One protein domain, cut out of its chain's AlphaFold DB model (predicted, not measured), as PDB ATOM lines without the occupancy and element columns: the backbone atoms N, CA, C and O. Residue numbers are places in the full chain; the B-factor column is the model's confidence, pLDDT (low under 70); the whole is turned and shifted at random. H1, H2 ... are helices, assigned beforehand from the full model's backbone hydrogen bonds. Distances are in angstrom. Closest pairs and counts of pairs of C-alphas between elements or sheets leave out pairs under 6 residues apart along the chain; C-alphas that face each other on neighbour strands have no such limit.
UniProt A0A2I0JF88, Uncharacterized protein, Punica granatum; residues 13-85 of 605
ATOM      1  N   HIS A  13      31.560  52.126 -37.480       80.06
ATOM      2  CA  HIS A  13      31.393  50.874 -36.753       80.06
ATOM      3  C   HIS A  13      31.408  49.697 -37.728       80.06
ATOM      4  O   HIS A  13      30.756  49.746 -38.765       80.06
ATOM      5  N   LEU A  14      32.110  48.624 -37.359       80.50
ATOM      6  CA  LEU A  14      32.239  47.405 -38.170       80.50
ATOM      7  C   LEU A  14      31.168  46.344 -37.857       80.50
ATOM      8  O   LEU A  14      31.007  45.385 -38.602       80.50
ATOM      9  N   ASN A  15      30.447  46.488 -36.740       85.94
ATOM     10  CA  ASN A  15      29.406  45.556 -36.305       85.94
ATOM     11  C   ASN A  15      28.020  46.140 -36.609       85.94
ATOM     12  O   ASN A  15      27.717  47.251 -36.170       85.94
ATOM     13  N   LEU A  16      27.173  45.361 -37.288       86.50
ATOM     14  CA  LEU A  16      25.787  45.698 -37.617       86.50
ATOM     15  C   LEU A  16      24.995  46.243 -36.417       86.50
ATOM     16  O   LEU A  16      24.300  47.249 -36.551       86.50
ATOM     17  N   GLU A  17      25.136  45.640 -35.231       88.25
ATOM     18  CA  GLU A  17      24.433  46.125 -34.036       88.25
ATOM     19  C   GLU A  17      24.859  47.538 -33.642       88.25
ATOM     20  O   GLU A  17      24.025  48.351 -33.255       88.25
ATOM     21  N   ALA A  18      26.158  47.834 -33.732       87.19
ATOM     22  CA  ALA A  18      26.698  49.139 -33.383       87.19
ATOM     23  C   ALA A  18      26.305  50.192 -34.428       87.19
ATOM     24  O   ALA A  18      25.945  51.303 -34.047       87.19
ATOM     25  N   ILE A  19      26.295  49.836 -35.721       89.12
ATOM     26  CA  ILE A  19      25.802  50.707 -36.801       89.12
ATOM     27  C   ILE A  19      24.340  51.106 -36.540       89.12
ATOM     28  O   ILE A  19      24.019  52.293 -36.554       89.12
ATOM     29  N   VAL A  20      23.461  50.136 -36.259       89.31
ATOM     30  CA  VAL A  20      22.019  50.392 -36.088       89.31
ATOM     31  C   VAL A  20      21.704  51.065 -34.745       89.31
ATOM     32  O   VAL A  20      20.935  52.027 -34.714       89.31
ATOM     33  N   ARG A  21      22.303  50.625 -33.626       88.62
ATOM     34  CA  ARG A  21      22.053  51.239 -32.305       88.62
ATOM     35  C   ARG A  21      22.547  52.681 -32.232       88.62
ATOM     36  O   ARG A  21      21.830  53.520 -31.694       88.62
ATOM     37  N   ASN A  22      23.719  52.977 -32.797       86.50
ATOM     38  CA  ASN A  22      24.335  54.304 -32.714       86.50
ATOM     39  C   ASN A  22      23.931  55.239 -33.867       86.50
ATOM     40  O   ASN A  22      24.446  56.355 -33.953       86.50
ATOM     41  N   TYR A  23      23.005  54.825 -34.740       87.94
ATOM     42  CA  TYR A  23      22.483  55.704 -35.783       87.94
ATOM     43  C   TYR A  23      21.850  56.967 -35.155       87.94
ATOM     44  O   TYR A  23      21.077  56.840 -34.196       87.94
ATOM     45  N   PRO A  24      22.147  58.190 -35.635       88.25
ATOM     46  CA  PRO A  24      21.652  59.411 -35.004       88.25
ATOM     47  C   PRO A  24      20.120  59.472 -34.927       88.25
ATOM     48  O   PRO A  24      19.427  59.312 -35.930       88.25
ATOM     49  N   TYR A  25      19.588  59.734 -33.732       88.69
ATOM     50  CA  TYR A  25      18.161  60.003 -33.535       88.69
ATOM     51  C   TYR A  25      17.747  61.332 -34.177       88.69
ATOM     52  O   TYR A  25      18.557  62.250 -34.359       88.69
ATOM     53  N   ARG A  26      16.451  61.478 -34.468       85.19
ATOM     54  CA  ARG A  26      15.890  62.767 -34.896       85.19
ATOM     55  C   ARG A  26      16.002  63.784 -33.751       85.19
ATOM     56  O   ARG A  26      15.810  63.454 -32.583       85.19
ATOM     57  N   LYS A  27      16.319  65.039 -34.085       85.31
ATOM     58  CA  LYS A  27      16.427  66.126 -33.098       85.31
ATOM     59  C   LYS A  27      15.070  66.360 -32.422       85.31
ATOM     60  O   LYS A  27      14.046  66.333 -33.097       85.31
ATOM     61  N   ASN A  28      15.089  66.656 -31.121       84.88
ATOM     62  CA  ASN A  28      13.915  66.988 -30.300       84.88
ATOM     63  C   ASN A  28      12.855  65.869 -30.177       84.88
ATOM     64  O   ASN A  28      11.678  66.161 -29.978       84.88
ATOM     65  N   LEU A  29      13.255  64.597 -30.292       86.94
ATOM     66  CA  LEU A  29      12.350  63.459 -30.118       86.94
ATOM     67  C   LEU A  29      12.001  63.251 -28.621       86.94
ATOM     68  O   LEU A  29      12.911  63.308 -27.787       86.94
ATOM     69  N   PRO A  30      10.725  63.019 -28.244       92.06
ATOM     70  CA  PRO A  30      10.358  62.722 -26.859       92.06
ATOM     71  C   PRO A  30      10.892  61.347 -26.429       92.06
ATOM     72  O   PRO A  30      11.147  60.469 -27.258       92.06
ATOM     73  N   LYS A  31      11.062  61.142 -25.116       90.94
ATOM     74  CA  LYS A  31      11.694  59.927 -24.560       90.94
ATOM     75  C   LYS A  31      10.930  58.659 -24.935       90.94
ATOM     76  O   LYS A  31      11.533  57.624 -25.198       90.94
ATOM     77  N   GLU A  32       9.613  58.765 -24.999       91.00
ATOM     78  CA  GLU A  32       8.678  57.700 -25.340       91.00
ATOM     79  C   GLU A  32       8.897  57.217 -26.779       91.00
ATOM     80  O   GLU A  32       8.878  56.016 -27.039       91.00
ATOM     81  N   ASP A  33       9.168  58.137 -27.708       90.75
ATOM     82  CA  ASP A  33       9.441  57.801 -29.106       90.75
ATOM     83  C   ASP A  33      10.884  57.321 -29.307       90.75
ATOM     84  O   ASP A  33      11.103  56.438 -30.131       90.75
ATOM     85  N   ILE A  34      11.850  57.785 -28.501       90.25
ATOM     86  CA  ILE A  34      13.201  57.189 -28.445       90.25
ATOM     87  C   ILE A  34      13.124  55.717 -28.002       90.25
ATOM     88  O   ILE A  34      13.800  54.865 -28.578       90.25
ATOM     89  N   ILE A  35      12.281  55.389 -27.014       91.00
ATOM     90  CA  ILE A  35      12.082  54.004 -26.549       91.00
ATOM     91  C   ILE A  35      11.450  53.140 -27.652       91.00
ATOM     92  O   ILE A  35      11.954  52.047 -27.919       91.00
ATOM     93  N   LYS A  36      10.404  53.634 -28.333       90.44
ATOM     94  CA  LYS A  36       9.795  52.943 -29.489       90.44
ATOM     95  C   LYS A  36      10.801  52.749 -30.625       90.44
ATOM     96  O   LYS A  36      10.918  51.650 -31.156       90.44
ATOM     97  N   GLU A  37      11.562  53.786 -30.977       91.06
ATOM     98  CA  GLU A  37      12.581  53.703 -32.026       91.06
ATOM     99  C   GLU A  37      13.673  52.690 -31.651       91.06
ATOM    100  O   GLU A  37      14.093  51.904 -32.496       91.06
ATOM    101  N   ASN A  38      14.079  52.623 -30.381       92.31
ATOM    102  CA  ASN A  38      15.025  51.613 -29.907       92.31
ATOM    103  C   ASN A  38      14.460  50.178 -29.991       92.31
ATOM    104  O   ASN A  38      15.191  49.259 -30.359       92.31
ATOM    105  N   GLN A  39      13.164  49.972 -29.725       92.56
ATOM    106  CA  GLN A  39      12.502  48.677 -29.957       92.56
ATOM    107  C   GLN A  39      12.479  48.306 -31.450       92.56
ATOM    108  O   GLN A  39      12.830  47.180 -31.803       92.56
ATOM    109  N   ILE A  40      12.165  49.261 -32.334       92.31
ATOM    110  CA  ILE A  40      12.195  49.066 -33.796       92.31
ATOM    111  C   ILE A  40      13.620  48.746 -34.280       92.31
ATOM    112  O   ILE A  40      13.807  47.832 -35.080       92.31
ATOM    113  N   ARG A  41      14.643  49.438 -33.758       94.56
ATOM    114  CA  ARG A  41      16.065  49.162 -34.042       94.56
ATOM    115  C   ARG A  41      16.473  47.754 -33.604       94.56
ATOM    116  O   ARG A  41      17.200  47.088 -34.335       94.56
ATOM    117  N   MET A  42      15.994  47.278 -32.453       94.44
ATOM    118  CA  MET A  42      16.242  45.901 -32.007       94.44
ATOM    119  C   MET A  42      15.553  44.864 -32.902       94.44
ATOM    120  O   MET A  42      16.197  43.887 -33.277       94.44
ATOM    121  N   ALA A  43      14.309  45.113 -33.319       95.12
ATOM    122  CA  ALA A  43      13.605  44.266 -34.281       95.12
ATOM    123  C   ALA A  43      14.322  44.221 -35.646       95.12
ATOM    124  O   ALA A  43      14.458  43.157 -36.243       95.12
ATOM    125  N   LEU A  44      14.832  45.360 -36.129       95.06
ATOM    126  CA  LEU A  44      15.615  45.437 -37.365       95.06
ATOM    127  C   LEU A  44      16.923  44.633 -37.273       95.06
ATOM    128  O   LEU A  44      17.290  43.952 -38.226       95.06
ATOM    129  N   ILE A  45      17.628  44.699 -36.138       95.12
ATOM    130  CA  ILE A  45      18.861  43.924 -35.919       95.12
ATOM    131  C   ILE A  45      18.575  42.420 -35.995       95.12
ATOM    132  O   ILE A  45      19.316  41.704 -36.663       95.12
ATOM    133  N   ASP A  46      17.511  41.947 -35.346       95.12
ATOM    134  CA  ASP A  46      17.128  40.529 -35.347       95.12
ATOM    135  C   ASP A  46      16.711  40.050 -36.752       95.12
ATOM    136  O   ASP A  46      17.224  39.051 -37.258       95.12
ATOM    137  N   PHE A  47      15.904  40.857 -37.446       95.75
ATOM    138  CA  PHE A  47      15.506  40.637 -38.836       95.75
ATOM    139  C   PHE A  47      16.702  40.498 -39.790       95.75
ATOM    140  O   PHE A  47      16.782  39.551 -40.577       95.75
ATOM    141  N   LEU A  48      17.661  41.426 -39.709       94.31
ATOM    142  CA  LEU A  48      18.858  41.399 -40.550       94.31
ATOM    143  C   LEU A  48      19.812  40.260 -40.172       94.31
ATOM    144  O   LEU A  48      20.450  39.704 -41.064       94.31
ATOM    145  N   ARG A  49      19.893  39.868 -38.893       92.88
ATOM    146  CA  ARG A  49      20.660  38.685 -38.465       92.88
ATOM    147  C   ARG A  49      20.138  37.413 -39.136       92.88
ATOM    148  O   ARG A  49      20.944  36.639 -39.637       92.88
ATOM    149  N   GLY A  50      18.819  37.232 -39.200       92.31
ATOM    150  CA  GLY A  50      18.202  36.080 -39.862       92.31
ATOM    151  C   GLY A  50      18.353  36.060 -41.389       92.31
ATOM    152  O   GLY A  50      18.586  35.000 -41.974       92.31
ATOM    153  N   LEU A  51      18.259  37.223 -42.043       92.69
ATOM    154  CA  LEU A  51      18.391  37.347 -43.504       92.69
ATOM    155  C   LEU A  51      19.839  37.297 -44.013       92.69
ATOM    156  O   LEU A  51      20.098  36.728 -45.074       92.69
ATOM    157  N   VAL A  52      20.778  37.906 -43.286       90.81
ATOM    158  CA  VAL A  52      22.190  38.062 -43.697       90.81
ATOM    159  C   VAL A  52      23.088  36.988 -43.056       90.81
ATOM    160  O   VAL A  52      24.310  37.040 -43.165       90.81
ATOM    161  N   GLU A  53      22.497  35.971 -42.424       91.19
ATOM    162  CA  GLU A  53      23.213  34.789 -41.937       91.19
ATOM    163  C   GLU A  53      24.040  34.154 -43.071       91.19
ATOM    164  O   GLU A  53      23.550  33.942 -44.186       91.19
ATOM    165  N   PHE A  54      25.318  33.882 -42.808       86.62
ATOM    166  CA  PHE A  54      26.253  33.354 -43.804       86.62
ATOM    167  C   PHE A  54      26.009  31.873 -44.086       86.62
ATOM    168  O   PHE A  54      26.215  31.432 -45.217       86.62
ATOM    169  N   ASP A  55      25.557  31.120 -43.084       88.81
ATOM    170  CA  ASP A  55      25.192  29.713 -43.234       88.81
ATOM    171  C   ASP A  55      23.816  29.581 -43.927       88.81
ATOM    172  O   ASP A  55      22.789  29.907 -43.321       88.81
ATOM    173  N   PRO A  56      23.743  29.078 -45.176       87.31
ATOM    174  CA  PRO A  56      22.481  28.976 -45.908       87.31
ATOM    175  C   PRO A  56      21.492  27.986 -45.275       87.31
ATOM    176  O   PRO A  56      20.310  28.056 -45.592       87.31
ATOM    177  N   ALA A  57      21.937  27.087 -44.388       87.31
ATOM    178  CA  ALA A  57      21.048  26.186 -43.654       87.31
ATOM    179  C   ALA A  57      20.388  26.851 -42.428       87.31
ATOM    180  O   ALA A  57      19.419  26.315 -41.892       87.31
ATOM    181  N   LYS A  58      20.915  27.998 -41.974       88.69
ATOM    182  CA  LYS A  58      20.381  28.788 -40.849       88.69
ATOM    183  C   LYS A  58      19.700  30.085 -41.295       88.69
ATOM    184  O   LYS A  58      18.863  30.607 -40.559       88.69
ATOM    185  N   ARG A  59      20.053  30.595 -42.478       93.62
ATOM    186  CA  ARG A  59      19.427  31.763 -43.102       93.62
ATOM    187  C   ARG A  59      17.922  31.558 -43.255       93.62
ATOM    188  O   ARG A  59      17.475  30.516 -43.725       93.62
ATOM    189  N   TRP A  60      17.151  32.573 -42.886       94.06
ATOM    190  CA  TRP A  60      15.698  32.529 -43.004       94.06
ATOM    191  C   TRP A  60      15.260  32.622 -44.466       94.06
ATOM    192  O   TRP A  60      15.797  33.418 -45.241       94.06
ATOM    193  N   SER A  61      14.242  31.844 -44.828       91.31
ATOM    194  CA  SER A  61      13.580  31.969 -46.128       91.31
ATOM    195  C   SER A  61      12.847  33.322 -46.257       91.31
ATOM    196  O   SER A  61      12.504  33.943 -45.240       91.31
ATOM    197  N   PRO A  62      12.490  33.756 -47.483       90.81
ATOM    198  CA  PRO A  62      11.625  34.921 -47.692       90.81
ATOM    199  C   PRO A  62      10.292  34.819 -46.925       90.81
ATOM    200  O   PRO A  62       9.791  35.803 -46.381       90.81
ATOM    201  N   PHE A  63       9.724  33.611 -46.849       90.44
ATOM    202  CA  PHE A  63       8.444  33.328 -46.196       90.44
ATOM    203  C   PHE A  63       8.554  33.265 -44.665       90.44
ATOM    204  O   PHE A  63       7.621  33.641 -43.955       90.44
ATOM    205  N   GLN A  64       9.697  32.824 -44.142       93.31
ATOM    206  CA  GLN A  64      10.008  32.881 -42.715       93.31
ATOM    207  C   GLN A  64      10.235  34.320 -42.246       93.31
ATOM    208  O   GLN A  64       9.725  34.704 -41.190       93.31
ATOM    209  N   ALA A  65      10.962  35.115 -43.036       93.56
ATOM    210  CA  ALA A  65      11.272  36.509 -42.738       93.56
ATOM    211  C   ALA A  65      10.045  37.434 -42.846       93.56
ATOM    212  O   ALA A  65       9.911  38.357 -42.046       93.56
ATOM    213  N   SER A  66       9.106  37.172 -43.765       93.19
ATOM    214  CA  SER A  66       7.884  37.988 -43.922       93.19
ATOM    215  C   SER A  66       6.957  37.991 -42.697       93.19
ATOM    216  O   SER A  66       6.115  38.874 -42.560       93.19
ATOM    217  N   ARG A  67       7.126  37.018 -41.795       92.75
ATOM    218  CA  ARG A  67       6.382  36.863 -40.535       92.75
ATOM    219  C   ARG A  67       7.082  37.491 -39.322       92.75
ATOM    220  O   ARG A  67       6.580  37.383 -38.209       92.75
ATOM    221  N   HIS A  68       8.246  38.111 -39.512       95.56
ATOM    222  CA  HIS A  68       9.017  38.722 -38.433       95.56
ATOM    223  C   HIS A  68       8.336  40.010 -37.904       95.56
ATOM    224  O   HIS A  68       7.868  40.800 -38.727       95.56
ATOM    225  N   PRO A  69       8.360  40.315 -36.585       94.31
ATOM    226  CA  PRO A  69       7.735  41.514 -35.998       94.31
ATOM    227  C   PRO A  69       8.089  42.850 -36.677       94.31
ATOM    228  O   PRO A  69       7.234  43.708 -36.864       94.31
ATOM    229  N   PHE A  70       9.339  43.011 -37.129       94.25
ATOM    230  CA  PHE A  70       9.785  44.172 -37.924       94.25
ATOM    231  C   PHE A  70       9.000  44.377 -39.239       94.25
ATOM    232  O   PHE A  70       8.852  45.508 -39.690       94.25
ATOM    233  N   VAL A  71       8.511  43.296 -39.857       93.62
ATOM    234  CA  VAL A  71       7.725  43.325 -41.104       93.62
ATOM    235  C   VAL A  71       6.230  43.430 -40.810       93.62
ATOM    236  O   VAL A  71       5.528  44.170 -41.495       93.62
ATOM    237  N   THR A  72       5.736  42.714 -39.794       92.38
ATOM    238  CA  THR A  72       4.306  42.691 -39.435       92.38
ATOM    239  C   THR A  72       3.856  43.926 -38.651       92.38
ATOM    240  O   THR A  72       2.659  44.204 -38.590       92.38
ATOM    241  N   GLY A  73       4.789  44.677 -38.056       88.56
ATOM    242  CA  GLY A  73       4.497  45.797 -37.155       88.56
ATOM    243  C   GLY A  73       4.109  45.365 -35.736       88.56
ATOM    244  O   GLY A  73       3.718  46.204 -34.924       88.56
ATOM    245  N   GLU A  74       4.210  44.071 -35.423       90.88
ATOM    246  CA  GLU A  74       3.957  43.538 -34.084       90.88
ATOM    247  C   GLU A  74       5.061  43.948 -33.087       90.88
ATOM    248  O   GLU A  74       6.210  44.186 -33.473       90.88
ATOM    249  N   PRO A  75       4.752  44.038 -31.778       89.62
ATOM    250  CA  PRO A  75       5.740  44.415 -30.773       89.62
ATOM    251  C   PRO A  75       6.841  43.353 -30.649       89.62
ATOM    252  O   PRO A  75       6.595  42.218 -30.244       89.62
ATOM    253  N   PHE A  76       8.083  43.743 -30.937       93.50
ATOM    254  CA  PHE A  76       9.252  42.885 -30.759       93.50
ATOM    255  C   PHE A  76       9.589  42.723 -29.267       93.50
ATOM    256  O   PHE A  76      10.133  43.630 -28.632       93.50
ATOM    257  N   THR A  77       9.237  41.567 -28.703       91.44
ATOM    258  CA  THR A  77       9.413  41.231 -27.276       91.44
ATOM    259  C   THR A  77      10.566  40.262 -27.013       91.44
ATOM    260  O   THR A  77      11.155  40.293 -25.934       91.44
ATOM    261  N   CYS A  78      10.909  39.416 -27.984       89.94
ATOM    262  CA  CYS A  78      11.971  38.418 -27.902       89.94
ATOM    263  C   CYS A  78      12.575  38.150 -29.294       89.94
ATOM    264  O   CYS A  78      11.899  38.420 -30.289       89.94
ATOM    265  N   PRO A  79      13.801  37.590 -29.382       92.38
ATOM    266  CA  PRO A  79      14.385  37.157 -30.651       92.38
ATOM    267  C   PRO A  79      13.449  36.207 -31.397       92.38
ATOM    268  O   PRO A  79      12.923  35.253 -30.810       92.38
ATOM    269  N   TYR A  80      13.226  36.474 -32.676       93.25
ATOM    270  CA  TYR A  80      12.308  35.713 -33.504       93.25
ATOM    271  C   TYR A  80      12.928  34.373 -33.900       93.25
ATOM    272  O   TYR A  80      14.068  34.280 -34.353       93.25
ATOM    273  N   GLN A  81      12.141  33.314 -33.748       91.56
ATOM    274  CA  GLN A  81      12.484  31.983 -34.223       91.56
ATOM    275  C   GLN A  81      11.449  31.606 -35.279       91.56
ATOM    276  O   GLN A  81      10.280  31.416 -34.930       91.56
ATOM    277  N   PRO A  82      11.823  31.540 -36.568       88.94
ATOM    278  CA  PRO A  82      10.863  31.184 -37.590       88.94
ATOM    279  C   PRO A  82      10.392  29.740 -37.389       88.94
ATOM    280  O   PRO A  82      11.198  28.868 -37.050       88.94
ATOM    281  N   PRO A  83       9.106  29.445 -37.641       85.19
ATOM    282  CA  PRO A  83       8.650  28.067 -37.660       85.19
ATOM    283  C   PRO A  83       9.417  27.283 -38.741       85.19
ATOM    284  O   PRO A  83       9.728  27.848 -39.801       85.19
ATOM    285  N   PRO A  84       9.715  25.991 -38.508       81.62
ATOM    286  CA  PRO A  84      10.334  25.152 -39.522       81.62
ATOM    287  C   PRO A  84       9.428  25.115 -40.749       81.62
ATOM    288  O   PRO A  84       8.221  24.875 -40.637       81.62
ATOM    289  N   GLU A  85       9.995  25.367 -41.926       72.81
ATOM    290  CA  GLU A  85       9.228  25.221 -43.154       72.81
ATOM    291  C   GLU A  85       8.905  23.744 -43.348       72.81
ATOM    292  O   GLU A  85       9.798  22.903 -43.467       72.81
TER     293      GLU A  85
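What this domain is: This is residues 13 to 85 of the 605 residues of an uncharacterized protein of Punica granatum (UniProt A0A2I0JF88). One long helix, H2, makes the spine, with the short helix H1 folded antiparallel along part of one side as a hairpin and the small helices H3 and H4 on the opposite side. Residues 73 to 85 run on from H4 as a tail with no named element. The printed part has 73 residues with four named helices, in the order H1, H2, H3, H4, and no named strand; its class is all helix, though 35 residues, under half, are in named elements. It is only just loose, close to compact, with a radius of gyration of the C-alphas of 13.6 A, and only just elongated, spanning 44 by 29 by 16 A.

Where its parts are: H1, residues 16 to 21, begins at C-alpha 16 (25.787, 45.698, -37.617) and is 8.5 A long. H2, residues 31 to 51, runs 30.2 A from C-alpha 31 (11.694, 59.927, -24.560). H3 is residues 62 to 65, 5.2 A. H4, residues 69 to 72, is 5.0 A long and ends at C-alpha 72 (4.306, 42.691, -39.435).

How they stand to each other: H2 is the hub, touching three helices. Its residues 38 to 45 touch H1, closest at the C-alphas of Glu 17 and Ile 45, 6.3 A; this helical hairpin has a shallow tilt of 12 degrees, opposite ways. Residues 40 to 47 touch H4, closest at the C-alphas of Ala 43 and Phe 70, 5.3 A. Residues 47 to 51 only just touch H3, with 3 pairs of C-alphas within 8 A, the closest those of Phe 47 and Ala 65, 7.1 A. H1 is apart from H3 and H4. In H1 and H2 every O i to N i+4 pair is within hydrogen-bond range; H3 and H4 are too short for one.

The domain as a whole: The C-alphas farthest apart, those of Asn 28 and Glu 85, are 44.0 A apart. The printed part has no cut and no long link. Mean pLDDT of the printed part is 90.2, and no printed residue is under 70.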